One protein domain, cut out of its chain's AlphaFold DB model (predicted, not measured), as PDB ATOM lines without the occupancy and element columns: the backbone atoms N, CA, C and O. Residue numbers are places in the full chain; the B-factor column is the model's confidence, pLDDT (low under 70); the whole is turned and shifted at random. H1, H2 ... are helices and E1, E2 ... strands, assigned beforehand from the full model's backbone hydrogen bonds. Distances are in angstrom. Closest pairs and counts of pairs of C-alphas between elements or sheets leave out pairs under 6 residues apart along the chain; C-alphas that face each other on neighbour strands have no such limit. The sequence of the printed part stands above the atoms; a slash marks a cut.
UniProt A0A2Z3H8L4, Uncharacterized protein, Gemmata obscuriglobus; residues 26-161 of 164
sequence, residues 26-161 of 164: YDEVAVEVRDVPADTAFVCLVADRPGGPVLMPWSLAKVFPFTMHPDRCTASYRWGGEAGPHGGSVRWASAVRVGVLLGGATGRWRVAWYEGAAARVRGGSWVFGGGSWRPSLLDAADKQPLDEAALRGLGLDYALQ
ATOM      1  N   TYR A  26     162.749 139.378 180.349       69.31
ATOM      2  CA  TYR A  26     162.726 140.506 181.287       69.31
ATOM      3  C   TYR A  26     161.490 140.579 182.174       69.31
ATOM      4  O   TYR A  26     161.535 141.146 183.262       69.31
ATOM      5  N   ASP A  27     160.395 140.021 181.692       75.88
ATOM      6  CA  ASP A  27     159.085 140.021 182.312       75.88
ATOM      7  C   ASP A  27     158.777 138.700 183.023       75.88
ATOM      8  O   ASP A  27     157.635 138.467 183.405       75.88
ATOM      9  N   GLU A  28     159.775 137.839 183.228       80.62
ATOM     10  CA  GLU A  28     159.623 136.616 184.006       80.62
ATOM     11  C   GLU A  28     160.223 136.717 185.403       80.62
ATOM     12  O   GLU A  28     161.360 137.146 185.598       80.62
ATOM     13  N   VAL A  29     159.482 136.210 186.385       82.62
ATOM     14  CA  VAL A  29     159.978 136.021 187.749       82.62
ATOM     15  C   VAL A  29     159.864 134.547 188.105       82.62
ATOM     16  O   VAL A  29     158.825 133.922 187.907       82.62
ATOM     17  N   ALA A  30     160.948 133.979 188.633       81.38
ATOM     18  CA  ALA A  30     160.934 132.654 189.228       81.38
ATOM     19  C   ALA A  30     160.270 132.743 190.603       81.38
ATOM     20  O   ALA A  30     160.794 133.384 191.517       81.38
ATOM     21  N   VAL A  31     159.110 132.119 190.745       83.19
ATOM     22  CA  VAL A  31     158.348 132.147 191.990       83.19
ATOM     23  C   VAL A  31     158.419 130.796 192.666       83.19
ATOM     24  O   VAL A  31     158.456 129.768 192.002       83.19
ATOM     25  N   GLU A  32     158.472 130.809 193.992       85.31
ATOM     26  CA  GLU A  32     158.449 129.615 194.833       85.31
ATOM     27  C   GLU A  32     157.589 129.908 196.065       85.31
ATOM     28  O   GLU A  32     158.012 130.627 196.973       85.31
ATOM     29  N   VAL A  33     156.356 129.407 196.072       85.19
ATOM     30  CA  VAL A  33     155.427 129.621 197.186       85.19
ATOM     31  C   VAL A  33     155.685 128.546 198.233       85.19
ATOM     32  O   VAL A  33     155.657 127.352 197.933       85.19
ATOM     33  N   ARG A  34     155.934 128.978 199.467       85.62
ATOM     34  CA  ARG A  34     156.167 128.108 200.621       85.62
ATOM     35  C   ARG A  34     154.933 128.027 201.511       85.62
ATOM     36  O   ARG A  34     154.090 128.927 201.506       85.62
ATOM     37  N   ASP A  35     154.866 126.941 202.277       85.25
ATOM     38  CA  ASP A  35     153.811 126.678 203.263       85.25
ATOM     39  C   ASP A  35     152.414 126.560 202.634       85.25
ATOM     40  O   ASP A  35     151.415 127.019 203.191       85.25
ATOM     41  N   VAL A  36     152.355 125.958 201.439       83.50
ATOM     42  CA  VAL A  36     151.105 125.652 200.736       83.50
ATOM     43  C   VAL A  36     150.337 124.584 201.522       83.50
ATOM     44  O   VAL A  36     150.884 123.513 201.781       83.50
ATOM     45  N   PRO A  37     149.083 124.853 201.927       82.75
ATOM     46  CA  PRO A  37     148.259 123.868 202.619       82.75
ATOM     47  C   PRO A  37     148.050 122.610 201.769       82.75
ATOM     48  O   PRO A  37     147.790 122.720 200.572       82.75
ATOM     49  N   ALA A  38     148.119 121.429 202.388       80.69
ATOM     50  CA  ALA A  38     148.050 120.142 201.687       80.69
ATOM     51  C   ALA A  38     146.719 119.898 200.942       80.69
ATOM     52  O   ALA A  38     146.669 119.111 200.004       80.69
ATOM     53  N   ASP A  39     145.643 120.585 201.332       79.69
ATOM     54  CA  ASP A  39     144.330 120.533 200.678       79.69
ATOM     55  C   ASP A  39     144.222 121.435 199.432       79.69
ATOM     56  O   ASP A  39     143.167 121.508 198.792       79.69
ATOM     57  N   THR A  40     145.303 122.137 199.082       80.31
ATOM     58  CA  THR A  40     145.353 123.047 197.939       80.31
ATOM     59  C   THR A  40     145.495 122.260 196.641       80.31
ATOM     60  O   THR A  40     146.518 121.634 196.380       80.31
ATOM     61  N   ALA A  41     144.472 122.331 195.792       77.62
ATOM     62  CA  ALA A  41     144.472 121.724 194.464       77.62
ATOM     63  C   ALA A  41     145.022 122.670 193.386       77.62
ATOM     64  O   ALA A  41     145.481 122.221 192.336       77.62
ATOM     65  N   PHE A  42     144.972 123.979 193.641       80.25
ATOM     66  CA  PHE A  42     145.325 125.014 192.682       80.25
ATOM     67  C   PHE A  42     146.077 126.159 193.358       80.25
ATOM     68  O   PHE A  42     145.646 126.663 194.394       80.25
ATOM     69  N   VAL A  43     147.163 126.618 192.737       82.50
ATOM     70  CA  VAL A  43     147.882 127.830 193.147       82.50
ATOM     71  C   VAL A  43     148.140 128.699 191.924       82.50
ATOM     72  O   VAL A  43     148.522 128.188 190.871       82.50
ATOM     73  N   CYS A  44     147.961 130.009 192.063       86.81
ATOM     74  CA  CYS A  44     148.299 131.000 191.047       86.81
ATOM     75  C   CYS A  44     148.712 132.326 191.690       86.81
ATOM     76  O   CYS A  44     148.417 132.578 192.855       86.81
ATOM     77  N   LEU A  45     149.367 133.201 190.930       89.06
ATOM     78  CA  LEU A  45     149.597 134.580 191.338       89.06
ATOM     79  C   LEU A  45     148.574 135.530 190.725       89.06
ATOM     80  O   LEU A  45     148.146 135.364 189.582       89.06
ATOM     81  N   VAL A  46     148.223 136.549 191.495       91.06
ATOM     82  CA  VAL A  46     147.314 137.624 191.109       91.06
ATOM     83  C   VAL A  46     148.032 138.952 191.308       91.06
ATOM     84  O   VAL A  46     148.637 139.201 192.347       91.06
ATOM     85  N   ALA A  47     147.963 139.818 190.309       91.00
ATOM     86  CA  ALA A  47     148.393 141.203 190.391       91.00
ATOM     87  C   ALA A  47     147.181 142.078 190.705       91.00
ATOM     88  O   ALA A  47     146.247 142.091 189.907       91.00
ATOM     89  N   ASP A  48     147.201 142.834 191.799       90.56
ATOM     90  CA  ASP A  48     146.202 143.879 192.027       90.56
ATOM     91  C   ASP A  48     146.652 145.185 191.358       90.56
ATOM     92  O   ASP A  48     147.763 145.673 191.605       90.56
ATOM     93  N   ARG A  49     145.820 145.741 190.475       89.00
ATOM     94  CA  ARG A  49     146.131 146.929 189.666       89.00
ATOM     95  C   ARG A  49     144.967 147.925 189.713       89.00
ATOM     96  O   ARG A  49     143.843 147.521 189.987       89.00
ATOM     97  N   PRO A  50     145.173 149.204 189.337       83.88
ATOM     98  CA  PRO A  50     144.092 150.198 189.292       83.88
ATOM     99  C   PRO A  50     142.879 149.818 188.419       83.88
ATOM    100  O   PRO A  50     141.801 150.361 188.614       83.88
ATOM    101  N   GLY A  51     143.044 148.892 187.465       84.69
ATOM    102  CA  GLY A  51     141.961 148.350 186.630       84.69
ATOM    103  C   GLY A  51     141.325 147.057 187.156       84.69
ATOM    104  O   GLY A  51     140.535 146.451 186.441       84.69
ATOM    105  N   GLY A  52     141.688 146.623 188.364       86.19
ATOM    106  CA  GLY A  52     141.236 145.379 188.977       86.19
ATOM    107  C   GLY A  52     142.318 144.294 189.040       86.19
ATOM    108  O   GLY A  52     143.404 144.434 188.457       86.19
ATOM    109  N   PRO A  53     142.030 143.209 189.776       89.56
ATOM    110  CA  PRO A  53     142.943 142.096 189.926       89.56
ATOM    111  C   PRO A  53     143.001 141.279 188.637       89.56
ATOM    112  O   PRO A  53     142.000 141.073 187.955       89.56
ATOM    113  N   VAL A  54     144.187 140.787 188.305       89.75
ATOM    114  CA  VAL A  54     144.414 139.979 187.104       89.75
ATOM    115  C   VAL A  54     145.400 138.865 187.391       89.75
ATOM    116  O   VAL A  54     146.388 139.054 188.104       89.75
ATOM    117  N   LEU A  55     145.146 137.699 186.810       89.19
ATOM    118  CA  LEU A  55     146.036 136.557 186.954       89.19
ATOM    119  C   LEU A  55     147.361 136.807 186.235       89.19
ATOM    120  O   LEU A  55     147.407 137.360 185.134       89.19
ATOM    121  N   MET A  56     148.451 136.379 186.863       87.56
ATOM    122  CA  MET A  56     149.759 136.336 186.223       87.56
ATOM    123  C   MET A  56     149.913 134.972 185.536       87.56
ATOM    124  O   MET A  56     149.867 133.946 186.218       87.56
ATOM    125  N   PRO A  57     150.068 134.924 184.201       84.38
ATOM    126  CA  PRO A  57     150.117 133.658 183.492       84.38
ATOM    127  C   PRO A  57     151.441 132.932 183.722       84.38
ATOM    128  O   PRO A  57     152.498 133.544 183.912       84.38
ATOM    129  N   TRP A  58     151.382 131.604 183.646       78.75
ATOM    130  CA  TRP A  58     152.569 130.763 183.702       78.75
ATOM    131  C   TRP A  58     153.388 130.959 182.441       78.75
ATOM    132  O   TRP A  58     152.857 130.863 181.329       78.75
ATOM    133  N   SER A  59     154.685 131.192 182.611       75.88
ATOM    134  CA  SER A  59     155.600 131.132 181.489       75.88
ATOM    135  C   SER A  59     156.247 129.764 181.425       75.88
ATOM    136  O   SER A  59     157.002 129.360 182.311       75.88
ATOM    137  N   LEU A  60     155.960 129.060 180.336       68.56
ATOM    138  CA  LEU A  60     156.681 127.856 179.959       68.56
ATOM    139  C   LEU A  60     157.735 128.144 178.894       68.56
ATOM    140  O   LEU A  60     158.234 127.184 178.324       68.56
ATOM    141  N   ALA A  61     158.115 129.409 178.660       61.53
ATOM    142  CA  ALA A  61     159.050 129.844 177.607       61.53
ATOM    143  C   ALA A  61     160.337 129.003 177.509       61.53
ATOM    144  O   ALA A  61     160.904 128.838 176.431       61.53
ATOM    145  N   LYS A  62     160.771 128.414 178.628       60.38
ATOM    146  CA  LYS A  62     161.945 127.531 178.726       60.38
ATOM    147  C   LYS A  62     161.771 126.167 178.047       60.38
ATOM    148  O   LYS A  62     162.764 125.514 177.748       60.38
ATOM    149  N   VAL A  63     160.533 125.733 177.830       60.03
ATOM    150  CA  VAL A  63     160.160 124.452 177.207       60.03
ATOM    151  C   VAL A  63     159.311 124.682 175.955       60.03
ATOM    152  O   VAL A  63     159.509 124.009 174.949       60.03
ATOM    153  N   PHE A  64     158.410 125.665 175.985       62.94
ATOM    154  CA  PHE A  64     157.539 126.035 174.877       62.94
ATOM    155  C   PHE A  64     157.418 127.556 174.756       62.94
ATOM    156  O   PHE A  64     157.250 128.214 175.775       62.94
ATOM    157  N   PRO A  65     157.399 128.140 173.545       61.41
ATOM    158  CA  PRO A  65     157.412 129.591 173.335       61.41
ATOM    159  C   PRO A  65     156.042 130.261 173.574       61.41
ATOM    160  O   PRO A  65     155.651 131.170 172.847       61.41
ATOM    161  N   PHE A  66     155.276 129.805 174.565       65.62
ATOM    162  CA  PHE A  66     153.972 130.362 174.910       65.62
ATOM    163  C   PHE A  66     153.763 130.433 176.422       65.62
ATOM    164  O   PHE A  66     154.371 129.707 177.210       65.62
ATOM    165  N   THR A  67     152.854 131.318 176.823       69.31
ATOM    166  CA  THR A  67     152.361 131.411 178.196       69.31
ATOM    167  C   THR A  67     151.005 130.752 178.313       69.31
ATOM    168  O   THR A  67     150.173 130.897 177.418       69.31
ATOM    169  N   MET A  68     150.759 130.074 179.429       69.25
ATOM    170  CA  MET A  68     149.455 129.484 179.703       69.25
ATOM    171  C   MET A  68     148.698 130.306 180.725       69.25
ATOM    172  O   MET A  68     149.218 130.652 181.790       69.25
ATOM    173  N   HIS A  69     147.441 130.590 180.391       72.25
ATOM    174  CA  HIS A  69     146.525 131.126 181.375       72.25
ATOM    175  C   HIS A  69     146.321 130.074 182.483       72.25
ATOM    176  O   HIS A  69     146.243 128.879 182.176       72.25
ATOM    177  N   PRO A  70     146.286 130.480 183.762       69.62
ATOM    178  CA  PRO A  70     146.216 129.539 184.877       69.62
ATOM    179  C   PRO A  70     144.980 128.630 184.851       69.62
ATOM    180  O   PRO A  70     145.099 127.478 185.247       69.62
ATOM    181  N   ASP A  71     143.842 129.102 184.324       68.12
ATOM    182  CA  ASP A  71     142.597 128.319 184.152       68.12
ATOM    183  C   ASP A  71     142.751 127.085 183.235       68.12
ATOM    184  O   ASP A  71     142.134 126.050 183.457       68.12
ATOM    185  N   ARG A  72     143.584 127.199 182.197       65.88
ATOM    186  CA  ARG A  72     143.813 126.213 181.131       65.88
ATOM    187  C   ARG A  72     145.080 125.408 181.371       65.88
ATOM    188  O   ARG A  72     145.395 124.500 180.606       65.88
ATOM    189  N   CYS A  73     145.827 125.755 182.413       65.25
ATOM    190  CA  CYS A  73     147.041 125.068 182.789       65.25
ATOM    191  C   CYS A  73     146.681 123.907 183.723       65.25
ATOM    192  O   CYS A  73     146.517 124.095 184.926       65.25
ATOM    193  N   THR A  74     146.638 122.681 183.194       56.84
ATOM    194  CA  THR A  74     146.565 121.448 184.012       56.84
ATOM    195  C   THR A  74     147.751 121.308 184.975       56.84
ATOM    196  O   THR A  74     147.697 120.533 185.928       56.84
ATOM    197  N   ALA A  75     148.813 122.082 184.740       51.66
ATOM    198  CA  ALA A  75     149.985 122.215 185.589       51.66
ATOM    199  C   ALA A  75     149.904 123.430 186.531       51.66
ATOM    200  O   ALA A  75     150.940 124.011 186.852       51.66
ATOM    201  N   SER A  76     148.709 123.825 186.985       58.59
ATOM    202  CA  SER A  76     148.527 124.775 188.087       58.59
ATOM    203  C   SER A  76     149.300 124.297 189.328       58.59
ATOM    204  O   SER A  76     148.810 123.508 190.126       58.59
ATOM    205  N   TYR A  77     150.569 124.697 189.422       61.25
ATOM    206  CA  TYR A  77     151.516 124.469 190.516       61.25
ATOM    207  C   TYR A  77     151.648 123.042 191.082       61.25
ATOM    208  O   TYR A  77     152.051 122.866 192.229       61.25
ATOM    209  N   ARG A  78     151.404 121.998 190.276       53.03
ATOM    210  CA  ARG A  78     151.596 120.596 190.702       53.03
ATOM    211  C   ARG A  78     153.003 120.028 190.443       53.03
ATOM    212  O   ARG A  78     153.270 118.873 190.771       53.03
ATOM    213  N   TRP A  79     153.925 120.817 189.886       48.03
ATOM    214  CA  TRP A  79     155.336 120.426 189.785       48.03
ATOM    215  C   TRP A  79     156.022 120.574 191.147       48.03
ATOM    216  O   TRP A  79     156.506 121.642 191.499       48.03
ATOM    217  N   GLY A  80     156.009 119.484 191.919       42.69
ATOM    218  CA  GLY A  80     156.622 119.404 193.250       42.69
ATOM    219  C   GLY A  80     156.182 118.200 194.092       42.69
ATOM    220  O   GLY A  80     156.846 117.869 195.070       42.69
ATOM    221  N   GLY A  81     155.105 117.500 193.707       48.62
ATOM    222  CA  GLY A  81     154.484 116.502 194.588       48.62
ATOM    223  C   GLY A  81     153.816 117.159 195.805       48.62
ATOM    224  O   GLY A  81     153.752 118.381 195.892       48.62
ATOM    225  N   GLU A  82     153.301 116.359 196.739       50.00
ATOM    226  CA  GLU A  82     152.563 116.847 197.923       50.00
ATOM    227  C   GLU A  82     153.444 117.539 198.984       50.00
ATOM    228  O   GLU A  82     152.913 118.146 199.907       50.00
ATOM    229  N   ALA A  83     154.776 117.458 198.873       42.78
ATOM    230  CA  ALA A  83     155.706 117.912 199.917       42.78
ATOM    231  C   ALA A  83     156.907 118.736 199.397       42.78
ATOM    232  O   ALA A  83     157.890 118.911 200.117       42.78
ATOM    233  N   GLY A  84     156.866 119.211 198.147       42.16
ATOM    234  CA  GLY A  84     157.959 119.964 197.519       42.16
ATOM    235  C   GLY A  84     157.686 121.468 197.397       42.16
ATOM    236  O   GLY A  84     156.539 121.900 197.488       42.16
ATOM    237  N   PRO A  85     158.724 122.294 197.164       48.19
ATOM    238  CA  PRO A  85     158.536 123.703 196.839       48.19
ATOM    239  C   PRO A  85     157.688 123.831 195.572       48.19
ATOM    240  O   PRO A  85     158.062 123.326 194.513       48.19
ATOM    241  N   HIS A  86     156.551 124.519 195.671       65.56
ATOM    242  CA  HIS A  86     155.719 124.785 194.508       65.56
ATOM    243  C   HIS A  86     156.300 126.007 193.788       65.56
ATOM    244  O   HIS A  86     156.323 127.108 194.349       65.56
ATOM    245  N   GLY A  87     156.845 125.807 192.584       67.38
ATOM    246  CA  GLY A  87     157.664 126.818 191.917       67.38
ATOM    247  C   GLY A  87     157.558 126.843 190.394       67.38
ATOM    248  O   GLY A  87     157.431 125.802 189.754       67.38
ATOM    249  N   GLY A  88     157.645 128.031 189.795       75.88
ATOM    250  CA  GLY A  88     157.601 128.206 188.341       75.88
ATOM    251  C   GLY A  88     157.955 129.618 187.875       75.88
ATOM    252  O   GLY A  88     157.949 130.569 188.657       75.88
ATOM    253  N   SER A  89     158.274 129.758 186.585       80.38
ATOM    254  CA  SER A  89     158.372 131.072 185.941       80.38
ATOM    255  C   SER A  89     156.963 131.625 185.716       80.38
ATOM    256  O   SER A  89     156.121 130.967 185.103       80.38
ATOM    257  N   VAL A  90     156.713 132.852 186.155       83.00
ATOM    258  CA  VAL A  90     155.479 133.593 185.858       83.00
ATOM    259  C   VAL A  90     155.794 134.809 185.020       83.00
ATOM    260  O   VAL A  90     156.826 135.447 185.225       83.00
ATOM    261  N   ARG A  91     154.870 135.178 184.132       85.25
ATOM    262  CA  ARG A  91     154.882 136.513 183.547       85.25
ATOM    263  C   ARG A  91     154.451 137.522 184.593       85.25
ATOM    264  O   ARG A  91     153.284 137.596 184.975       85.25
ATOM    265  N   TRP A  92     155.428 138.276 185.061       85.62
ATOM    266  CA  TRP A  92     155.261 139.243 186.116       85.62
ATOM    267  C   TRP A  92     154.563 140.487 185.585       85.62
ATOM    268  O   TRP A  92     154.982 141.095 184.601       85.62
ATOM    269  N   ALA A  93     153.496 140.882 186.266       85.94
ATOM    270  CA  ALA A  93     152.795 142.120 185.982       85.94
ATOM    271  C   ALA A  93     153.113 143.168 187.047       85.94
ATOM    272  O   ALA A  93     153.269 142.844 188.226       85.94
ATOM    273  N   SER A  94     153.155 144.439 186.644       82.62
ATOM    274  CA  SER A  94     153.160 145.538 187.606       82.62
ATOM    275  C   SER A  94     151.885 145.488 188.449       82.62
ATOM    276  O   SER A  94     150.794 145.230 187.939       82.62
ATOM    277  N   ALA A  95     152.037 145.700 189.753       86.19
ATOM    278  CA  ALA A  95     150.953 145.577 190.713       86.19
ATOM    279  C   ALA A  95     151.193 146.508 191.902       86.19
ATOM    280  O   ALA A  95     152.344 146.752 192.272       86.19
ATOM    281  N   VAL A  96     150.109 146.985 192.513       86.56
ATOM    282  CA  VAL A  96     150.149 147.676 193.812       86.56
ATOM    283  C   VAL A  96     150.508 146.665 194.904       86.56
ATOM    284  O   VAL A  96     151.397 146.902 195.721       86.56
ATOM    285  N   ARG A  97     149.886 145.484 194.839       88.62
ATOM    286  CA  ARG A  97     150.164 144.321 195.686       88.62
ATOM    287  C   ARG A  97     150.014 143.035 194.886       88.62
ATOM    288  O   ARG A  97     149.325 143.000 193.866       88.62
ATOM    289  N   VAL A  98     150.677 141.979 195.342       90.94
ATOM    290  CA  VAL A  98     150.639 140.666 194.684       90.94
ATOM    291  C   VAL A  98     149.978 139.671 195.618       90.94
ATOM    292  O   VAL A  98     150.277 139.644 196.808       90.94
ATOM    293  N   GLY A  99     149.067 138.873 195.084       91.69
ATOM    294  CA  GLY A  99     148.346 137.838 195.802       91.69
ATOM    295  C   GLY A  99     148.787 136.452 195.361       91.69
ATOM    296  O   GLY A  99     149.077 136.236 194.186       91.69
ATOM    297  N   VAL A 100     148.803 135.505 196.293       90.44
ATOM    298  CA  VAL A 100     148.817 134.074 195.985       90.44
ATOM    299  C   VAL A 100     147.386 133.569 196.099       90.44
ATOM    300  O   VAL A 100     146.823 133.513 197.191       90.44
ATOM    301  N   LEU A 101     146.791 133.230 194.966       90.06
ATOM    302  CA  LEU A 101     145.483 132.607 194.865       90.06
ATOM    303  C   LEU A 101     145.600 131.105 195.120       90.06
ATOM    304  O   LEU A 101     146.433 130.439 194.511       90.06
ATOM    305  N   LEU A 102     144.743 130.588 195.991       87.31
ATOM    306  CA  LEU A 102     144.688 129.194 196.410       87.31
ATOM    307  C   LEU A 102     143.269 128.672 196.169       87.31
ATOM    308  O   LEU A 102     142.313 129.233 196.708       87.31
ATOM    309  N   GLY A 103     143.146 127.597 195.397       85.00
ATOM    310  CA  GLY A 103     141.911 126.833 195.233       85.00
ATOM    311  C   GLY A 103     142.041 125.481 195.926       85.00
ATOM    312  O   GLY A 103     142.970 124.721 195.644       85.00
ATOM    313  N   GLY A 104     141.146 125.188 196.864       80.38
ATOM    314  CA  GLY A 104     141.069 123.893 197.534       80.38
ATOM    315  C   GLY A 104     140.349 122.849 196.679       80.38
ATOM    316  O   GLY A 104     139.511 123.191 195.846       80.38
ATOM    317  N   ALA A 105     140.615 121.565 196.931       72.25
ATOM    318  CA  ALA A 105     139.919 120.462 196.252       72.25
ATOM    319  C   ALA A 105     138.390 120.462 196.474       72.25
ATOM    320  O   ALA A 105     137.649 119.856 195.711       72.25
ATOM    321  N   THR A 106     137.924 121.148 197.520       73.88
ATOM    322  CA  THR A 106     136.511 121.264 197.913       73.88
ATOM    323  C   THR A 106     135.814 122.504 197.345       73.88
ATOM    324  O   THR A 106     134.756 122.867 197.843       73.88
ATOM    325  N   GLY A 107     136.417 123.196 196.371       75.38
ATOM    326  CA  GLY A 107     135.834 124.397 195.757       75.38
ATOM    327  C   GLY A 107     136.061 125.692 196.542       75.38
ATOM    328  O   GLY A 107     135.662 126.763 196.104       75.38
ATOM    329  N   ARG A 108     136.765 125.648 197.681       83.88
ATOM    330  CA  ARG A 108     137.068 126.851 198.473       83.88
ATOM    331  C   ARG A 108     138.222 127.642 197.873       83.88
ATOM    332  O   ARG A 108     139.341 127.134 197.792       83.88
ATOM    333  N   TRP A 109     137.980 128.912 197.563       88.06
ATOM    334  CA  TRP A 109     138.992 129.822 197.029       88.06
ATOM    335  C   TRP A 109     139.365 130.913 198.022       88.06
ATOM    336  O   TRP A 109     138.520 131.477 198.717       88.06
ATOM    337  N   ARG A 110     140.657 131.225 198.087       91.00
ATOM    338  CA  ARG A 110     141.191 132.310 198.913       91.00
ATOM    339  C   ARG A 110     142.414 132.935 198.271       91.00
ATOM    340  O   ARG A 110     143.165 132.257 197.576       91.00
ATOM    341  N   VAL A 111     142.657 134.201 198.564       92.00
ATOM    342  CA  VAL A 111     143.857 134.917 198.134       92.00
ATOM    343  C   VAL A 111     144.643 135.405 199.341       92.00
ATOM    344  O   VAL A 111     144.090 135.972 200.279       92.00
ATOM    345  N   ALA A 112     145.946 135.152 199.314       92.38
ATOM    346  CA  ALA A 112     146.907 135.615 200.298       92.38
ATOM    347  C   ALA A 112     147.653 136.837 199.745       92.38
ATOM    348  O   ALA A 112     148.473 136.685 198.838       92.38
ATOM    349  N   TRP A 113     147.364 138.040 200.246       91.81
ATOM    350  CA  TRP A 113     147.934 139.290 199.721       91.81
ATOM    351  C   TRP A 113     149.272 139.661 200.371       91.81
ATOM    352  O   TRP A 113     149.469 139.528 201.581       91.81
ATOM    353  N   TYR A 114     150.180 140.185 199.546       89.19
ATOM    354  CA  TYR A 114     151.498 140.673 199.933       89.19
ATOM    355  C   TYR A 114     151.700 142.110 199.454       89.19
ATOM    356  O   TYR A 114     151.864 142.383 198.258       89.19
ATOM    357  N   GLU A 115     151.760 143.025 200.416       84.50
ATOM    358  CA  GLU A 115     152.076 144.430 200.178       84.50
ATOM    359  C   GLU A 115     153.554 144.613 199.809       84.50
ATOM    360  O   GLU A 115     154.447 143.948 200.348       84.50
ATOM    361  N   GLY A 116     153.826 145.508 198.856       74.06
ATOM    362  CA  GLY A 116     155.191 145.804 198.408       74.06
ATOM    363  C   GLY A 116     155.920 144.612 197.773       74.06
ATOM    364  O   GLY A 116     157.144 144.635 197.650       74.06
ATOM    365  N   ALA A 117     155.206 143.558 197.366       66.56
ATOM    366  CA  ALA A 117     155.796 142.347 196.797       66.56
ATOM    367  C   ALA A 117     156.636 142.614 195.539       66.56
ATOM    368  O   ALA A 117     157.680 141.987 195.366       66.56
ATOM    369  N   ALA A 118     156.254 143.599 194.719       63.00
ATOM    370  CA  ALA A 118     157.059 144.045 193.583       63.00
ATOM    371  C   ALA A 118     158.469 144.514 194.003       63.00
ATOM    372  O   ALA A 118     159.435 144.257 193.291       63.00
ATOM    373  N   ALA A 119     158.618 145.114 195.192       56.78
ATOM    374  CA  ALA A 119     159.914 145.516 195.746       56.78
ATOM    375  C   ALA A 119     160.703 144.348 196.372       56.78
ATOM    376  O   ALA A 119     161.888 144.484 196.674       56.78
ATOM    377  N   ARG A 120     160.062 143.191 196.585       67.44
ATOM    378  CA  ARG A 120     160.670 141.986 197.178       67.44
ATOM    379  C   ARG A 120     161.178 140.990 196.133       67.44
ATOM    380  O   ARG A 120     161.771 139.981 196.519       67.44
ATOM    381  N   VAL A 121     160.970 141.255 194.842       78.25
ATOM    382  CA  VAL A 121     161.569 140.474 193.753       78.25
ATOM    383  C   VAL A 121     163.083 140.690 193.788       78.25
ATOM    384  O   VAL A 121     163.582 141.786 193.544       78.25
ATOM    385  N   ARG A 122     163.836 139.643 194.132       69.69
ATOM    386  CA  ARG A 122     165.295 139.705 194.278       69.69
ATOM    387  C   ARG A 122     166.003 139.300 193.000       69.69
ATOM    388  O   ARG A 122     165.593 138.354 192.332       69.69
ATOM    389  N   GLY A 123     167.122 139.964 192.718       60.84
ATOM    390  CA  GLY A 123     167.996 139.615 191.596       60.84
ATOM    391  C   GLY A 123     167.424 139.969 190.224       60.84
ATOM    392  O   GLY A 123     168.013 139.578 189.221       60.84
ATOM    393  N   GLY A 124     166.305 140.700 190.180       60.47
ATOM    394  CA  GLY A 124     165.793 141.258 188.940       60.47
ATOM    395  C   GLY A 124     166.586 142.489 188.533       60.47
ATOM    396  O   GLY A 124     166.903 143.345 189.358       60.47
ATOM    397  N   SER A 125     166.941 142.559 187.255       53.69
ATOM    398  CA  SER A 125     167.603 143.714 186.659       53.69
ATOM    399  C   SER A 125     166.904 144.078 185.364       53.69
ATOM    400  O   SER A 125     166.640 143.214 184.531       53.69
ATOM    401  N   TRP A 126     166.694 145.376 185.156       47.25
ATOM    402  CA  TRP A 126     166.190 145.907 183.893       47.25
ATOM    403  C   TRP A 126     167.125 145.618 182.699       47.25
ATOM    404  O   TRP A 126     166.668 145.673 181.565       47.25
ATOM    405  N   VAL A 127     168.405 145.284 182.947       42.09
ATOM    406  CA  VAL A 127     169.438 144.958 181.931       42.09
ATOM    407  C   VAL A 127     169.679 143.454 181.773       42.09
ATOM    408  O   VAL A 127     170.206 143.019 180.757       42.09
ATOM    409  N   PHE A 128     169.331 142.633 182.768       45.34
ATOM    410  CA  PHE A 128     169.619 141.189 182.725       45.34
ATOM    411  C   PHE A 128     168.389 140.289 182.807       45.34
ATOM    412  O   PHE A 128     168.556 139.069 182.741       45.34
ATOM    413  N   GLY A 129     167.206 140.888 182.939       52.72
ATOM    414  CA  GLY A 129     165.936 140.198 183.078       52.72
ATOM    415  C   GLY A 129     165.861 139.339 184.328       52.72
ATOM    416  O   GLY A 129     166.792 139.280 185.138       52.72
ATOM    417  N   GLY A 130     164.727 138.666 184.484       68.62
ATOM    418  CA  GLY A 130     164.525 137.753 185.592       68.62
ATOM    419  C   GLY A 130     164.250 138.428 186.935       68.62
ATOM    420  O   GLY A 130     164.071 139.637 187.070       68.62
ATOM    421  N   GLY A 131     164.219 137.577 187.952       79.19
ATOM    422  CA  GLY A 131     163.941 137.905 189.339       79.19
ATOM    423  C   GLY A 131     163.497 136.643 190.064       79.19
ATOM    424  O   GLY A 131     163.081 135.670 189.436       79.19
ATOM    425  N   SER A 132     163.606 136.632 191.383       82.19
ATOM    426  CA  SER A 132     163.085 135.547 192.205       82.19
ATOM    427  C   SER A 132     162.226 136.094 193.328       82.19
ATOM    428  O   SER A 132     162.587 137.076 193.983       82.19
ATOM    429  N   TRP A 133     161.083 135.460 193.553       86.62
ATOM    430  CA  TRP A 133     160.192 135.801 194.649       86.62
ATOM    431  C   TRP A 133     159.755 134.531 195.368       86.62
ATOM    432  O   TRP A 133     159.232 133.604 194.761       86.62
ATOM    433  N   ARG A 134     160.020 134.467 196.675       87.00
ATOM    434  CA  ARG A 134     159.799 133.260 197.479       87.00
ATOM    435  C   ARG A 134     158.875 133.523 198.666       87.00
ATOM    436  O   ARG A 134     159.372 133.512 199.801       87.00
ATOM    437  N   PRO A 135     157.591 133.848 198.436       87.06
ATOM    438  CA  PRO A 135     156.667 134.156 199.518       87.06
ATOM    439  C   PRO A 135     156.409 132.921 200.389       87.06
ATOM    440  O   PRO A 135     156.300 131.807 199.879       87.06
ATOM    441  N   SER A 136     156.287 133.129 201.698       87.56
ATOM    442  CA  SER A 136     155.674 132.158 202.606       87.56
ATOM    443  C   SER A 136     154.224 132.556 202.845       87.56
ATOM    444  O   SER A 136     153.937 133.730 203.099       87.56
ATOM    445  N   LEU A 137     153.295 131.601 202.779       86.56
ATOM    446  CA  LEU A 137     151.885 131.829 203.123       86.56
ATOM    447  C   LEU A 137     151.659 132.109 204.612       86.56
ATOM    448  O   LEU A 137     150.555 132.510 204.989       86.56
ATOM    449  N   LEU A 138     152.665 131.914 205.462       85.38
ATOM    450  CA  LEU A 138     152.624 132.331 206.863       85.38
ATOM    451  C   LEU A 138     152.810 133.848 207.007       85.38
ATOM    452  O   LEU A 138     152.217 134.442 207.898       85.38
ATOM    453  N   ASP A 139     153.545 134.471 206.081       84.75
ATOM    454  CA  ASP A 139     153.858 135.908 206.088       84.75
ATOM    455  C   ASP A 139     152.803 136.773 205.375       84.75
ATOM    456  O   ASP A 139     152.978 137.987 205.228       84.75
ATOM    457  N   ALA A 140     151.744 136.158 204.844       82.94
ATOM    458  CA  ALA A 140     150.701 136.877 204.125       82.94
ATOM    459  C   ALA A 140     149.957 137.827 205.073       82.94
ATOM    460  O   ALA A 140     149.516 137.414 206.146       82.94
ATOM    461  N   ALA A 141     149.795 139.084 204.657       72.19
ATOM    462  CA  ALA A 141     149.157 140.110 205.480       72.19
ATOM    463  C   ALA A 141     147.652 139.859 205.651       72.19
ATOM    464  O   ALA A 141     147.082 140.198 206.683       72.19
ATOM    465  N   ASP A 142     147.022 139.254 204.641       76.38
ATOM    466  CA  ASP A 142     145.599 138.943 204.643       76.38
ATOM    467  C   ASP A 142     145.326 137.681 203.817       76.38
ATOM    468  O   ASP A 142     145.955 137.477 202.774       76.38
ATOM    469  N   LYS A 143     144.399 136.841 204.283       83.50
ATOM    470  CA  LYS A 143     143.907 135.636 203.604       83.50
ATOM    471  C   LYS A 143     142.407 135.796 203.406       83.50
ATOM    472  O   LYS A 143     141.613 135.367 204.241       83.50
ATOM    473  N   GLN A 144     142.033 136.408 202.292       87.38
ATOM    474  CA  GLN A 144     140.641 136.726 202.007       87.38
ATOM    475  C   GLN A 144     139.981 135.572 201.251       87.38
ATOM    476  O   GLN A 144     140.546 135.118 200.249       87.38
ATOM    477  N   PRO A 145     138.809 135.080 201.688       88.94
ATOM    478  CA  PRO A 145     138.002 134.206 200.850       88.94
ATOM    479  C   PRO A 145     137.565 134.971 199.596       88.94
ATOM    480  O   PRO A 145     137.270 136.164 199.662       88.94
ATOM    481  N   LEU A 146     137.547 134.286 198.457       88.19
ATOM    482  CA  LEU A 146     137.049 134.843 197.201       88.19
ATOM    483  C   LEU A 146     135.648 134.320 196.933       88.19
ATOM    484  O   LEU A 146     135.399 133.120 197.050       88.19
ATOM    485  N   ASP A 147     134.754 135.233 196.572       88.06
ATOM    486  CA  ASP A 147     133.418 134.887 196.120       88.06
ATOM    487  C   ASP A 147     133.401 134.543 194.622       88.06
ATOM    488  O   ASP A 147     134.375 134.717 193.881       88.06
ATOM    489  N   GLU A 148     132.259 134.034 194.169       85.81
ATOM    490  CA  GLU A 148     132.053 133.646 192.778       85.81
ATOM    491  C   GLU A 148     132.235 134.825 191.808       85.81
ATOM    492  O   GLU A 148     132.804 134.658 190.728       85.81
ATOM    493  N   ALA A 149     131.803 136.031 192.187       86.56
ATOM    494  CA  ALA A 149     131.932 137.216 191.344       86.56
ATOM    495  C   ALA A 149     133.405 137.574 191.097       86.56
ATOM    496  O   ALA A 149     133.793 137.850 189.958       86.56
ATOM    497  N   ALA A 150     134.239 137.508 192.134       86.94
ATOM    498  CA  ALA A 150     135.671 137.739 192.024       86.94
ATOM    499  C   ALA A 150     136.368 136.650 191.193       86.94
ATOM    500  O   ALA A 150     137.242 136.967 190.384       86.94
ATOM    501  N   LEU A 151     135.956 135.384 191.324       85.94
ATOM    502  CA  LEU A 151     136.484 134.286 190.503       85.94
ATOM    503  C   LEU A 151     136.165 134.466 189.014       85.94
ATOM    504  O   LEU A 151     137.059 134.305 188.180       85.94
ATOM    505  N   ARG A 152     134.937 134.873 188.670       85.75
ATOM    506  CA  ARG A 152     134.570 135.207 187.280       85.75
ATOM    507  C   ARG A 152     135.344 136.414 186.761       85.75
ATOM    508  O   ARG A 152     135.811 136.398 185.627       85.75
ATOM    509  N   GLY A 153     135.544 137.435 187.597       85.44
ATOM    510  CA  GLY A 153     136.371 138.597 187.254       85.44
ATOM    511  C   GLY A 153     137.823 138.231 186.923       85.44
ATOM    512  O   GLY A 153     138.452 138.884 186.094       85.44
ATOM    513  N   LEU A 154     138.334 137.152 187.520       85.75
ATOM    514  CA  LEU A 154     139.656 136.587 187.234       85.75
ATOM    515  C   LEU A 154     139.663 135.605 186.049       85.75
ATOM    516  O   LEU A 154     140.724 135.084 185.715       85.75
ATOM    517  N   GLY A 155     138.516 135.339 185.417       84.19
ATOM    518  CA  GLY A 155     138.397 134.371 184.324       84.19
ATOM    519  C   GLY A 155     138.604 132.923 184.776       84.19
ATOM    520  O   GLY A 155     139.161 132.118 184.033       84.19
ATOM    521  N   LEU A 156     138.213 132.589 186.010       81.19
ATOM    522  CA  LEU A 156     138.292 131.237 186.576       81.19
ATOM    523  C   LEU A 156     136.926 130.541 186.554       81.19
ATOM    524  O   LEU A 156     136.531 129.899 187.521       81.19
ATOM    525  N   ASP A 157     136.194 130.639 185.446       77.25
ATOM    526  CA  ASP A 157     134.830 130.101 185.343       77.25
ATOM    527  C   ASP A 157     134.765 128.574 185.525       77.25
ATOM    528  O   ASP A 157     133.790 128.044 186.055       77.25
ATOM    529  N   TYR A 158     135.825 127.853 185.143       69.69
ATOM    530  CA  TYR A 158     135.929 126.403 185.350       69.69
ATOM    531  C   TYR A 158     135.948 126.018 186.837       69.69
ATOM    532  O   TYR A 158     135.405 124.982 187.215       69.69
ATOM    533  N   ALA A 159     136.514 126.869 187.698       61.88
ATOM    534  CA  ALA A 159     136.569 126.627 189.138       61.88
ATOM    535  C   ALA A 159     135.182 126.561 189.794       61.88
ATOM    536  O   ALA A 159     135.023 125.946 190.843       61.88
ATOM    537  N   LEU A 160     134.185 127.183 189.164       60.19
ATOM    538  CA  LEU A 160     132.794 127.201 189.616       60.19
ATOM    539  C   LEU A 160     132.020 125.958 189.161       60.19
ATOM    540  O   LEU A 160     130.944 125.664 189.674       60.19
ATOM    541  N   GLN A 161     132.543 125.219 188.178       60.75
ATOM    542  CA  GLN A 161     131.885 124.031 187.634       60.75
ATOM    543  C   GLN A 161     132.150 122.777 188.473       60.75
ATOM    544  O   GLN A 161     131.344 121.857 188.423       60.75
TER     545      GLN A 161
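This is residues 26 to 161 of the 164 residues of an uncharacterized protein of Gemmata obscuriglobus (UniProt A0A2Z3H8L4). A strongly twisted, curled sheet of five strands forms the slab of this model, with a separate two-strand ribbon, E1 and E4, loosely over one face. On the far side of the slab from that ribbon lie two short helices, H2 and H3, and much of the rest is loop. The printed part has 136 residues, with seven named strands and three named helices in the order E1 E2 E3 E4 E5 E6 H1 E7 H2 H3; the large sheet runs E3 - E2 - E5 - E6 - E7, antiparallel throughout. The class is mixed, helices and strands, with 61 of the 136 residues in named elements. The whole is compact, with a radius of gyration of the C-alphas of 14.0 A and spans of 43 by 32 by 27 A.

Find C-alpha 40 at (145.353, 123.047, 197.939); from there E2, residues 40 to 49, runs 25.3 A. Beside it are E3, residues 52 to 56, and E5, residues 97 to 104, 22.4 A long. Next come E6, residues 109 to 115, 19.9 A, and E7, residues 142 to 145. The ribbon is E1, residues 28 to 33, 15.5 A, starting at (159.623, 136.616, 184.006), and E4, residues 86 to 91, 16.1 A. H1 is residues 117 to 120, H2 residues 148 to 153, and H3 residues 157 to 161, ending at (131.885, 124.031, 187.634).

Start at E2 and E5, where N 44 and O 101 are 2.9 A apart. E2 and E3 form a hairpin, with N 54 and O 47 at 2.9 A. E5 and E6 form another, with N 100 and O 112 at 2.8 A; E6 and the edge strand E7 are antiparallel neighbours, with N 111 and O 144 at 2.9 A. In the ribbon, N 31 and O 88 are 2.8 A apart, and residues 30 to 31 of E1 also pair, parallel, with residues 132 to 133. E2 and E4 are near each other, and the closest C-alphas of E3 and E4, Met 56 and Arg 91, are 5.8 A apart. H1 only grazes the sheet with its residues 117 to 120; H2 is on the sheet. H2 and H3 only just touch, with 3 pairs of C-alphas within 8 A, the closest being Leu 151 and Asp 157 at 6.8 A. Every O i to N i+4 pair is within hydrogen-bond range in H2; H3 has 0 of 1, but 2 of 2 O i to N i+3 pairs, and H1 is too short for an i+4 pair.

The two C-alphas farthest apart, Thr 106 and Val 127, are 43.6 A apart. The printed part has no cut. Look for long links from E3 to E4 and from H1 to E7. Mean pLDDT of the printed part is 76.0; 45 residues are under 70, among them 70 to 87 and 122 to 130.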